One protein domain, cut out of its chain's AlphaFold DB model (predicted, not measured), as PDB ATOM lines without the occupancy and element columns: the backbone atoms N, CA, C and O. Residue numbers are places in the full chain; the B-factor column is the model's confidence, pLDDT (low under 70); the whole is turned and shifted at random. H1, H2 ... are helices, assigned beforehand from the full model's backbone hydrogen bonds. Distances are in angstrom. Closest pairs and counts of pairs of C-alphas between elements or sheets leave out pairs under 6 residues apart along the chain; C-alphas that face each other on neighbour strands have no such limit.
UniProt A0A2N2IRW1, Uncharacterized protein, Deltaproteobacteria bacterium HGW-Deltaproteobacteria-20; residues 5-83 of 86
ATOM      1  N   MET A   5      17.757  29.134 -36.674       88.56
ATOM      2  CA  MET A   5      17.928  29.448 -38.091       88.56
ATOM      3  C   MET A   5      17.289  30.789 -38.480       88.56
ATOM      4  O   MET A   5      17.881  31.527 -39.261       88.56
ATOM      5  N   ALA A   6      16.124  31.138 -37.924       92.88
ATOM      6  CA  ALA A   6      15.491  32.430 -38.186       92.88
ATOM      7  C   ALA A   6      16.347  33.585 -37.658       92.88
ATOM      8  O   ALA A   6      16.560  34.552 -38.384       92.88
ATOM      9  N   ALA A   7      16.896  33.448 -36.448       93.94
ATOM     10  CA  ALA A   7      17.784  34.447 -35.857       93.94
ATOM     11  C   ALA A   7      19.040  34.672 -36.714       93.94
ATOM     12  O   ALA A   7      19.406  35.808 -37.007       93.94
ATOM     13  N   GLN A   8      19.668  33.588 -37.182       91.81
ATOM     14  CA  GLN A   8      20.838  33.668 -38.062       91.81
ATOM     15  C   GLN A   8      20.508  34.314 -39.412       91.81
ATOM     16  O   GLN A   8      21.264  35.154 -39.893       91.81
ATOM     17  N   MET A   9      19.375  33.952 -40.021       93.31
ATOM     18  CA  MET A   9      18.930  34.542 -41.286       93.31
ATOM     19  C   MET A   9      18.588  36.028 -41.138       93.31
ATOM     20  O   MET A   9      18.969  36.821 -41.995       93.31
ATOM     21  N   ALA A  10      17.907  36.413 -40.057       95.00
ATOM     22  CA  ALA A  10      17.596  37.806 -39.761       95.00
ATOM     23  C   ALA A  10      18.875  38.629 -39.569       95.00
ATOM     24  O   ALA A  10      18.996  39.698 -40.161       95.00
ATOM     25  N   GLN A  11      19.851  38.107 -38.818       94.31
ATOM     26  CA  GLN A  11      21.149  38.761 -38.645       94.31
ATOM     27  C   GLN A  11      21.846  38.972 -39.994       94.31
ATOM     28  O   GLN A  11      22.258  40.082 -40.303       94.31
ATOM     29  N   LEU A  12      21.905  37.937 -40.834       93.88
ATOM     30  CA  LEU A  12      22.538  38.012 -42.151       93.88
ATOM     31  C   LEU A  12      21.866  39.050 -43.072       93.88
ATOM     32  O   LEU A  12      22.535  39.766 -43.806       93.88
ATOM     33  N   LEU A  13      20.533  39.138 -43.038       94.31
ATOM     34  CA  LEU A  13      19.772  40.091 -43.852       94.31
ATOM     35  C   LEU A  13      19.925  41.541 -43.386       94.31
ATOM     36  O   LEU A  13      19.732  42.447 -44.199       94.31
ATOM     37  N   VAL A  14      20.232  41.762 -42.110       93.56
ATOM     38  CA  VAL A  14      20.405  43.101 -41.532       93.56
ATOM     39  C   VAL A  14      21.853  43.563 -41.643       93.56
ATOM     40  O   VAL A  14      22.082  44.682 -42.092       93.56
ATOM     41  N   ASP A  15      22.803  42.701 -41.293       92.31
ATOM     42  CA  ASP A  15      24.214  43.073 -41.168       92.31
ATOM     43  C   ASP A  15      24.953  43.116 -42.497       92.31
ATOM     44  O   ASP A  15      25.904  43.877 -42.622       92.31
ATOM     45  N   SER A  16      24.546  42.295 -43.465       91.62
ATOM     46  CA  SER A  16      25.219  42.246 -44.759       91.62
ATOM     47  C   SER A  16      24.557  43.184 -45.744       91.62
ATOM     48  O   SER A  16      23.328  43.185 -45.868       91.62
ATOM     49  N   ASP A  17      25.342  43.936 -46.506       93.75
ATOM     50  CA  ASP A  17      24.820  44.552 -47.721       93.75
ATOM     51  C   ASP A  17      24.561  43.497 -48.816       93.75
ATOM     52  O   ASP A  17      24.623  42.283 -48.591       93.75
ATOM     53  N   PHE A  18      24.141  43.946 -49.998       94.50
ATOM     54  CA  PHE A  18      23.807  43.019 -51.071       94.50
ATOM     55  C   PHE A  18      25.042  42.292 -51.633       94.50
ATOM     56  O   PHE A  18      24.951  41.097 -51.909       94.50
ATOM     57  N   GLU A  19      26.173  42.983 -51.771       96.00
ATOM     58  CA  GLU A  19      27.409  42.432 -52.339       96.00
ATOM     59  C   GLU A  19      28.050  41.444 -51.359       96.00
ATOM     60  O   GLU A  19      28.362  40.312 -51.732       96.00
ATOM     61  N   GLU A  20      28.121  41.803 -50.076       95.94
ATOM     62  CA  GLU A  20      28.579  40.913 -49.006       95.94
ATOM     63  C   GLU A  20      27.734  39.636 -48.936       95.94
ATOM     64  O   GLU A  20      28.257  38.526 -48.790       95.94
ATOM     65  N   LEU A  21      26.412  39.764 -49.079       96.06
ATOM     66  CA  LEU A  21      25.522  38.610 -49.085       96.06
ATOM     67  C   LEU A  21      25.757  37.708 -50.309       96.06
ATOM     68  O   LEU A  21      25.719  36.480 -50.178       96.06
ATOM     69  N   GLU A  22      26.022  38.283 -51.486       96.38
ATOM     70  CA  GLU A  22      26.398  37.519 -52.683       96.38
ATOM     71  C   GLU A  22      27.709  36.757 -52.471       96.38
ATOM     72  O   GLU A  22      27.783  35.565 -52.791       96.38
ATOM     73  N   GLU A  23      28.714  37.388 -51.865       97.19
ATOM     74  CA  GLU A  23      29.991  36.745 -51.548       97.19
ATOM     75  C   GLU A  23      29.830  35.592 -50.553       97.19
ATOM     76  O   GLU A  23      30.406  34.513 -50.740       97.19
ATOM     77  N   ILE A  24      29.014  35.778 -49.513       95.31
ATOM     78  CA  ILE A  24      28.715  34.730 -48.532       95.31
ATOM     79  C   ILE A  24      28.072  33.517 -49.220       95.31
ATOM     80  O   ILE A  24      28.515  32.383 -49.009       95.31
ATOM     81  N   VAL A  25      27.075  33.743 -50.079       94.69
ATOM     82  CA  VAL A  25      26.396  32.681 -50.839       94.69
ATOM     83  C   VAL A  25      27.353  31.985 -51.815       94.69
ATOM     84  O   VAL A  25      27.339  30.751 -51.939       94.69
ATOM     85  N   ALA A  26      28.208  32.752 -52.494       96.00
ATOM     86  CA  ALA A  26      29.219  32.215 -53.396       96.00
ATOM     87  C   ALA A  26      30.212  31.322 -52.640       96.00
ATOM     88  O   ALA A  26      30.517  30.215 -53.096       96.00
ATOM     89  N   ARG A  27      30.651  31.749 -51.450       96.69
ATOM     90  CA  ARG A  27      31.533  30.971 -50.574       96.69
ATOM     91  C   ARG A  27      30.880  29.671 -50.112       96.69
ATOM     92  O   ARG A  27      31.500  28.623 -50.250       96.69
ATOM     93  N   TRP A  28      29.621  29.689 -49.671       95.25
ATOM     94  CA  TRP A  28      28.905  28.455 -49.310       95.25
ATOM     95  C   TRP A  28      28.868  27.447 -50.461       95.25
ATOM     96  O   TRP A  28      29.101  26.255 -50.267       95.25
ATOM     97  N   THR A  29      28.612  27.931 -51.677       95.06
ATOM     98  CA  THR A  29      28.569  27.078 -52.871       95.06
ATOM     99  C   THR A  29      29.959  26.556 -53.244       95.06
ATOM    100  O   THR A  29      30.092  25.408 -53.658       95.06
ATOM    101  N   LYS A  30      31.006  27.367 -53.085       96.19
ATOM    102  CA  LYS A  30      32.391  26.964 -53.350       96.19
ATOM    103  C   LYS A  30      32.889  25.914 -52.352       96.19
ATOM    104  O   LYS A  30      33.533  24.952 -52.760       96.19
ATOM    105  N   ASP A  31      32.551  26.080 -51.077       96.44
ATOM    106  CA  ASP A  31      33.066  25.259 -49.976       96.44
ATOM    107  C   ASP A  31      32.235  23.982 -49.740       96.44
ATOM    108  O   ASP A  31      32.616  23.100 -48.966       96.44
ATOM    109  N   ALA A  32      31.090  23.843 -50.415       95.94
ATOM    110  CA  ALA A  32      30.237  22.670 -50.300       95.94
ATOM    111  C   ALA A  32      30.903  21.393 -50.837       95.94
ATOM    112  O   ALA A  32      31.259  21.270 -52.012       95.94
ATOM    113  N   GLN A  33      30.958  20.388 -49.962       95.50
ATOM    114  CA  GLN A  33      31.650  19.118 -50.190       95.50
ATOM    115  C   GLN A  33      30.963  18.212 -51.223       95.50
ATOM    116  O   GLN A  33      31.601  17.333 -51.797       95.50
ATOM    117  N   THR A  34      29.666  18.410 -51.486       97.44
ATOM    118  CA  THR A  34      28.892  17.583 -52.426       97.44
ATOM    119  C   THR A  34      28.096  18.436 -53.404       97.44
ATOM    120  O   THR A  34      27.725  19.569 -53.100       97.44
ATOM    121  N   GLU A  35      27.778  17.876 -54.576       95.38
ATOM    122  CA  GLU A  35      26.941  18.572 -55.564       95.38
ATOM    123  C   GLU A  35      25.522  18.827 -55.040       95.38
ATOM    124  O   GLU A  35      24.940  19.875 -55.306       95.38
ATOM    125  N   SER A  36      24.986  17.909 -54.230       95.44
ATOM    126  CA  SER A  36      23.686  18.094 -53.577       95.44
ATOM    127  C   SER A  36      23.694  19.314 -52.649       95.44
ATOM    128  O   SER A  36      22.817  20.174 -52.751       95.44
ATOM    129  N   LEU A  37      24.729  19.451 -51.809       93.19
ATOM    130  CA  LEU A  37      24.911  20.622 -50.945       93.19
ATOM    131  C   LEU A  37      25.110  21.905 -51.758       93.19
ATOM    132  O   LEU A  37      24.485  22.918 -51.453       93.19
ATOM    133  N   ARG A  38      25.906  21.859 -52.835       97.19
ATOM    134  CA  ARG A  38      26.079  22.997 -53.752       97.19
ATOM    135  C   ARG A  38      24.757  23.463 -54.339       97.19
ATOM    136  O   ARG A  38      24.472  24.658 -54.336       97.19
ATOM    137  N   ASN A  39      23.937  22.534 -54.823       95.56
ATOM    138  CA  ASN A  39      22.627  22.866 -55.366       95.56
ATOM    139  C   ASN A  39      21.697  23.440 -54.288       95.56
ATOM    140  O   ASN A  39      20.995  24.416 -54.546       95.56
ATOM    141  N   HIS A  40      21.735  22.887 -53.073       93.50
ATOM    142  CA  HIS A  40      20.966  23.403 -51.945       93.50
ATOM    143  C   HIS A  40      21.342  24.855 -51.618       93.50
ATOM    144  O   HIS A  40      20.461  25.712 -51.558       93.50
ATOM    145  N   TYR A  41      22.637  25.161 -51.482       94.38
ATOM    146  CA  TYR A  41      23.103  26.525 -51.217       94.38
ATOM    147  C   TYR A  41      22.808  27.487 -52.360       94.38
ATOM    148  O   TYR A  41      22.435  28.627 -52.101       94.38
ATOM    149  N   ARG A  42      22.882  27.032 -53.612       95.00
ATOM    150  CA  ARG A  42      22.519  27.847 -54.777       95.00
ATOM    151  C   ARG A  42      21.050  28.268 -54.739       95.00
ATOM    152  O   ARG A  42      20.741  29.441 -54.925       95.00
ATOM    153  N   VAL A  43      20.144  27.323 -54.476       95.50
ATOM    154  CA  VAL A  43      18.701  27.598 -54.393       95.50
ATOM    155  C   VAL A  43      18.383  28.484 -53.191       95.50
ATOM    156  O   VAL A  43      17.675  29.481 -53.332       95.50
ATOM    157  N   PHE A  44      18.918  28.140 -52.020       92.81
ATOM    158  CA  PHE A  44      18.702  28.903 -50.796       92.81
ATOM    159  C   PHE A  44      19.249  30.331 -50.915       92.81
ATOM    160  O   PHE A  44      18.519  31.295 -50.693       92.81
ATOM    161  N   GLY A  45      20.501  30.472 -51.346       94.94
ATOM    162  CA  GLY A  45      21.163  31.757 -51.525       94.94
ATOM    163  C   GLY A  45      20.449  32.657 -52.530       94.94
ATOM    164  O   GLY A  45      20.235  33.831 -52.245       94.94
ATOM    165  N   ALA A  46      19.964  32.112 -53.651       96.38
ATOM    166  CA  ALA A  46      19.168  32.881 -54.610       96.38
ATOM    167  C   ALA A  46      17.887  33.465 -53.984       96.38
ATOM    168  O   ALA A  46      17.519  34.606 -54.266       96.38
ATOM    169  N   LYS A  47      17.212  32.710 -53.106       95.50
ATOM    170  CA  LYS A  47      16.028  33.197 -52.380       95.50
ATOM    171  C   LYS A  47      16.376  34.241 -51.328       95.50
ATOM    172  O   LYS A  47      15.631  35.205 -51.173       95.50
ATOM    173  N   LEU A  48      17.511  34.087 -50.661       94.69
ATOM    174  CA  LEU A  48      17.992  35.040 -49.669       94.69
ATOM    175  C   LEU A  48      18.359  36.386 -50.309       94.69
ATOM    176  O   LEU A  48      17.947  37.435 -49.825       94.69
ATOM    177  N   LEU A  49      19.028  36.346 -51.463       96.62
ATOM    178  CA  LEU A  49      19.335  37.525 -52.274       96.62
ATOM    179  C   LEU A  49      18.068  38.199 -52.808       96.62
ATOM    180  O   LEU A  49      17.952  39.425 -52.773       96.62
ATOM    181  N   GLN A  50      17.089  37.410 -53.263       96.44
ATOM    182  CA  GLN A  50      15.786  37.934 -53.673       96.44
ATOM    183  C   GLN A  50      15.099  38.674 -52.517       96.44
ATOM    184  O   GLN A  50      14.592  39.779 -52.713       96.44
ATOM    185  N   LEU A  51      15.109  38.088 -51.315       95.00
ATOM    186  CA  LEU A  51      14.554  38.715 -50.121       95.00
ATOM    187  C   LEU A  51      15.308  40.001 -49.764       95.00
ATOM    188  O   LEU A  51      14.666  41.028 -49.581       95.00
ATOM    189  N   LYS A  52      16.648  39.995 -49.755       95.38
ATOM    190  CA  LYS A  52      17.455  41.195 -49.477       95.38
ATOM    191  C   LYS A  52      17.136  42.341 -50.440       95.38
ATOM    192  O   LYS A  52      16.935  43.464 -49.987       95.38
ATOM    193  N   ARG A  53      17.028  42.063 -51.747       95.56
ATOM    194  CA  ARG A  53      16.621  43.072 -52.746       95.56
ATOM    195  C   ARG A  53      15.235  43.626 -52.466       95.56
ATOM    196  O   ARG A  53      15.028  44.827 -52.587       95.56
ATOM    197  N   HIS A  54      14.292  42.763 -52.091       94.56
ATOM    198  CA  HIS A  54      12.952  43.210 -51.743       94.56
ATOM    199  C   HIS A  54      12.968  44.112 -50.505       94.56
ATOM    200  O   HIS A  54      12.421  45.208 -50.561       94.56
ATOM    201  N   LEU A  55      13.655  43.704 -49.436       93.56
ATOM    202  CA  LEU A  55      13.782  44.491 -48.209       93.56
ATOM    203  C   LEU A  55      14.428  45.858 -48.463       93.56
ATOM    204  O   LEU A  55      13.933  46.859 -47.963       93.56
ATOM    205  N   ALA A  56      15.468  45.912 -49.299       92.38
ATOM    206  CA  ALA A  56      16.134  47.158 -49.683       92.38
ATOM    207  C   ALA A  56      15.265  48.092 -50.548       92.38
ATOM    208  O   ALA A  56      15.582  49.268 -50.692       92.38
ATOM    209  N   SER A  57      14.191  47.576 -51.157       93.69
ATOM    210  CA  SER A  57      13.231  48.384 -51.920       93.69
ATOM    211  C   SER A  57      12.101  48.961 -51.063       93.69
ATOM    212  O   SER A  57      11.296  49.744 -51.569       93.69
ATOM    213  N   LEU A  58      12.006  48.562 -49.790       92.56
ATOM    214  CA  LEU A  58      10.961  49.041 -48.895       92.56
ATOM    215  C   LEU A  58      11.276  50.470 -48.427       92.56
ATOM    216  O   LEU A  58      12.428  50.775 -48.128       92.56
ATOM    217  N   PRO A  59      10.262  51.345 -48.316       91.56
ATOM    218  CA  PRO A  59      10.452  52.699 -47.794       91.56
ATOM    219  C   PRO A  59      10.888  52.706 -46.321       91.56
ATOM    220  O   PRO A  59      11.549  53.643 -45.882       91.56
ATOM    221  N   GLU A  60      10.532  51.663 -45.572       92.50
ATOM    222  CA  GLU A  60      10.951  51.432 -44.195       92.50
ATOM    223  C   GLU A  60      11.496  50.008 -44.084       92.50
ATOM    224  O   GLU A  60      10.866  49.046 -44.532       92.50
ATOM    225  N   HIS A  61      12.697  49.880 -43.526       88.69
ATOM    226  CA  HIS A  61      13.346  48.587 -43.369       88.69
ATOM    227  C   HIS A  61      12.839  47.925 -42.083       88.69
ATOM    228  O   HIS A  61      12.870  48.569 -41.032       88.69
ATOM    229  N   PRO A  62      12.403  46.654 -42.127       91.19
ATOM    230  CA  PRO A  62      11.979  45.957 -40.921       91.19
ATOM    231  C   PRO A  62      13.150  45.813 -39.951       91.19
ATOM    232  O   PRO A  62      14.303  45.647 -40.364       91.19
ATOM    233  N   SER A  63      12.849  45.845 -38.654       93.56
ATOM    234  CA  SER A  63      13.864  45.584 -37.643       93.56
ATOM    235  C   SER A  63      14.344  44.132 -37.723       93.56
ATOM    236  O   SER A  63      13.669  43.245 -38.259       93.56
ATOM    237  N   ARG A  64      15.518  43.861 -37.146       94.56
ATOM    238  CA  ARG A  64      16.021  42.488 -37.022       94.56
ATOM    239  C   ARG A  64      15.017  41.586 -36.294       94.56
ATOM    240  O   ARG A  64      14.826  40.444 -36.700       94.56
ATOM    241  N   GLU A  65      14.387  42.097 -35.238       94.88
ATOM    242  CA  GLU A  65      13.416  41.349 -34.435       94.88
ATOM    243  C   GLU A  65      12.167  41.002 -35.256       94.88
ATOM    244  O   GLU A  65      11.740  39.847 -35.253       94.88
ATOM    245  N   ASP A  66      11.647  41.951 -36.042       94.31
ATOM    246  CA  ASP A  66      10.503  41.710 -36.935       94.31
ATOM    247  C   ASP A  66      10.819  40.631 -37.979       94.31
ATOM    248  O   ASP A  66      10.012  39.729 -38.228       94.31
ATOM    249  N   LEU A  67      12.020  40.687 -38.568       95.12
ATOM    250  CA  LEU A  67      12.496  39.673 -39.508       95.12
ATOM    251  C   LEU A  67      12.624  38.301 -38.843       95.12
ATOM    252  O   LEU A  67      12.199  37.301 -39.419       95.12
ATOM    253  N   GLU A  68      13.185  38.235 -37.636       95.88
ATOM    254  CA  GLU A  68      13.353  36.987 -36.888       95.88
ATOM    255  C   GLU A  68      12.000  36.328 -36.572       95.88
ATOM    256  O   GLU A  68      11.843  35.113 -36.741       95.88
ATOM    257  N   VAL A  69      10.998  37.123 -36.185       95.75
ATOM    258  CA  VAL A  69       9.629  36.646 -35.940       95.75
ATOM    259  C   VAL A  69       8.991  36.131 -37.229       95.75
ATOM    260  O   VAL A  69       8.500  34.998 -37.256       95.75
ATOM    261  N   ALA A  70       9.033  36.914 -38.311       94.50
ATOM    262  CA  ALA A  70       8.443  36.528 -39.593       94.50
ATOM    263  C   ALA A  70       9.078  35.241 -40.149       94.50
ATOM    264  O   ALA A  70       8.375  34.310 -40.552       94.50
ATOM    265  N   LEU A  71      10.409  35.146 -40.106       94.56
ATOM    266  CA  LEU A  71      11.147  33.961 -40.537       94.56
ATOM    267  C   LEU A  71      10.831  32.747 -39.659       94.56
ATOM    268  O   LEU A  71      10.652  31.650 -40.188       94.56
ATOM    269  N   SER A  72      10.698  32.928 -38.341       94.81
ATOM    270  CA  SER A  72      10.300  31.847 -37.432       94.81
ATOM    271  C   SER A  72       8.925  31.282 -37.798       94.81
ATOM    272  O   SER A  72       8.779  30.065 -37.901       94.81
ATOM    273  N   MET A  73       7.942  32.145 -38.083       94.25
ATOM    274  CA  MET A  73       6.604  31.721 -38.519       94.25
ATOM    275  C   MET A  73       6.643  30.954 -39.848       94.25
ATOM    276  O   MET A  73       5.975  29.929 -39.998       94.25
ATOM    277  N   MET A  74       7.445  31.415 -40.812       91.62
ATOM    278  CA  MET A  74       7.607  30.733 -42.100       91.62
ATOM    279  C   MET A  74       8.265  29.356 -41.951       91.62
ATOM    280  O   MET A  74       7.847  28.401 -42.609       91.62
ATOM    281  N   LEU A  75       9.278  29.236 -41.087       90.62
ATOM    282  CA  LEU A  75       9.947  27.966 -40.804       90.62
ATOM    283  C   LEU A  75       9.018  26.986 -40.080       90.62
ATOM    284  O   LEU A  75       8.958  25.821 -40.471       90.62
ATOM    285  N   ASP A  76       8.247  27.457 -39.094       90.62
ATOM    286  CA  ASP A  76       7.216  26.660 -38.415       90.62
ATOM    287  C   ASP A  76       6.190  26.115 -39.416       90.62
ATOM    288  O   ASP A  76       5.825  24.937 -39.370       90.62
ATOM    289  N   PHE A  77       5.739  26.951 -40.352       88.81
ATOM    290  CA  PHE A  77       4.802  26.543 -41.393       88.81
ATOM    291  C   PHE A  77       5.415  25.511 -42.354       88.81
ATOM    292  O   PHE A  77       4.792  24.493 -42.655       88.81
ATOM    293  N   ALA A  78       6.659  25.721 -42.791       87.00
ATOM    294  CA  ALA A  78       7.362  24.789 -43.672       87.00
ATOM    295  C   ALA A  78       7.639  23.430 -43.003       87.00
ATOM    296  O   ALA A  78       7.576  22.392 -43.665       87.00
ATOM    297  N   ALA A  79       7.931  23.419 -41.699       86.19
ATOM    298  CA  ALA A  79       8.123  22.194 -40.928       86.19
ATOM    299  C   ALA A  79       6.825  21.377 -40.828       86.19
ATOM    300  O   ALA A  79       6.852  20.160 -41.006       86.19
ATOM    301  N   GLN A  80       5.685  22.044 -40.626       84.69
ATOM    302  CA  GLN A  80       4.368  21.397 -40.579       84.69
ATOM    303  C   GLN A  80       3.966  20.776 -41.923       84.69
ATOM    304  O   GLN A  80       3.383  19.694 -41.948       84.69
ATOM    305  N   GLN A  81       4.320  21.408 -43.047       77.81
ATOM    306  CA  GLN A  81       4.029  20.868 -44.381       77.81
ATOM    307  C   GLN A  81       4.820  19.603 -44.730       77.81
ATOM    308  O   GLN A  81       4.390  18.844 -45.596       77.81
ATOM    309  N   LYS A  82       5.971  19.364 -44.089       64.81
ATOM    310  CA  LYS A  82       6.791  18.179 -44.377       64.81
ATOM    311  C   LYS A  82       6.237  16.877 -43.788       64.81
ATOM    312  O   LYS A  82       6.665  15.832 -44.262       64.81
ATOM    313  N   GLY A  83       5.276  16.934 -42.854       50.38
ATOM    314  CA  GLY A  83       4.626  15.764 -42.239       50.38
ATOM    315  C   GLY A  83       5.589  14.806 -41.505       50.38
ATOM    316  O   GLY A  83       6.799  14.842 -41.727       50.38
TER     317      GLY A  83
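Overview. This is residues 5 to 83 of the 86 residues of an uncharacterized protein of Deltaproteobacteria bacterium HGW-Deltaproteobacteria-20 (UniProt A0A2N2IRW1). The longest helix, H3, folds back on H2 as a long, nearly antiparallel helical hairpin, and this hairpin and H4 make the two arms of an open V, joined at its point by residues 57 to 63. The short helix H1 sits inside the V, packed on H4 and coming close to the hairpin near the point, while residues 76 to 83 stick out at the tip of the H4 arm. The printed part has 79 residues, with four named helices in the order H1, H2, H3, H4 and no named strand; its class is all helix. It is only just compact, close to loose, with a radius of gyration of the C-alphas of 13.4 A, and flat, spanning 38 by 36 by 17 A.

Along the chain. Find C-alpha 35 at (26.941, 18.572, -55.564); from there H3 runs 31.1 A through residues 35 to 56. Before it comes H2, residues 18 to 31, 20.1 A long. H1, residues 5 to 15, is 15.3 A long and begins at C-alpha 5, (17.928, 29.448, -38.091). H4, residues 64 to 81, runs 25.8 A to C-alpha 81 at (4.029, 20.868, -44.381).

Arrangement. Look first at the hairpin: H3 and H2 touch at a shallow tilt of 6 degrees, opposite ways, closest at the C-alphas of Arg 38 and Thr 29, 4.9 A apart. H1 is close to H3 but not clearly touching, closest at the C-alphas of Leu 13 and Lys 52, 6.2 A. H1 touches H4, opposite ways at 35.4 degrees, only just a steep tilt; their closest C-alphas, Ala 6 and Leu 71, are 5.2 A apart. H4 is apart from H2 and H3. In the four helices every O i to N i+4 pair is within hydrogen-bond range.

Size, cuts and confidence. The C-alphas of Thr 34 and Pro 59, 39.9 A apart, are the farthest pair. The printed part has no cut and no long link. Confidence is under 70 at residues 82 to 83.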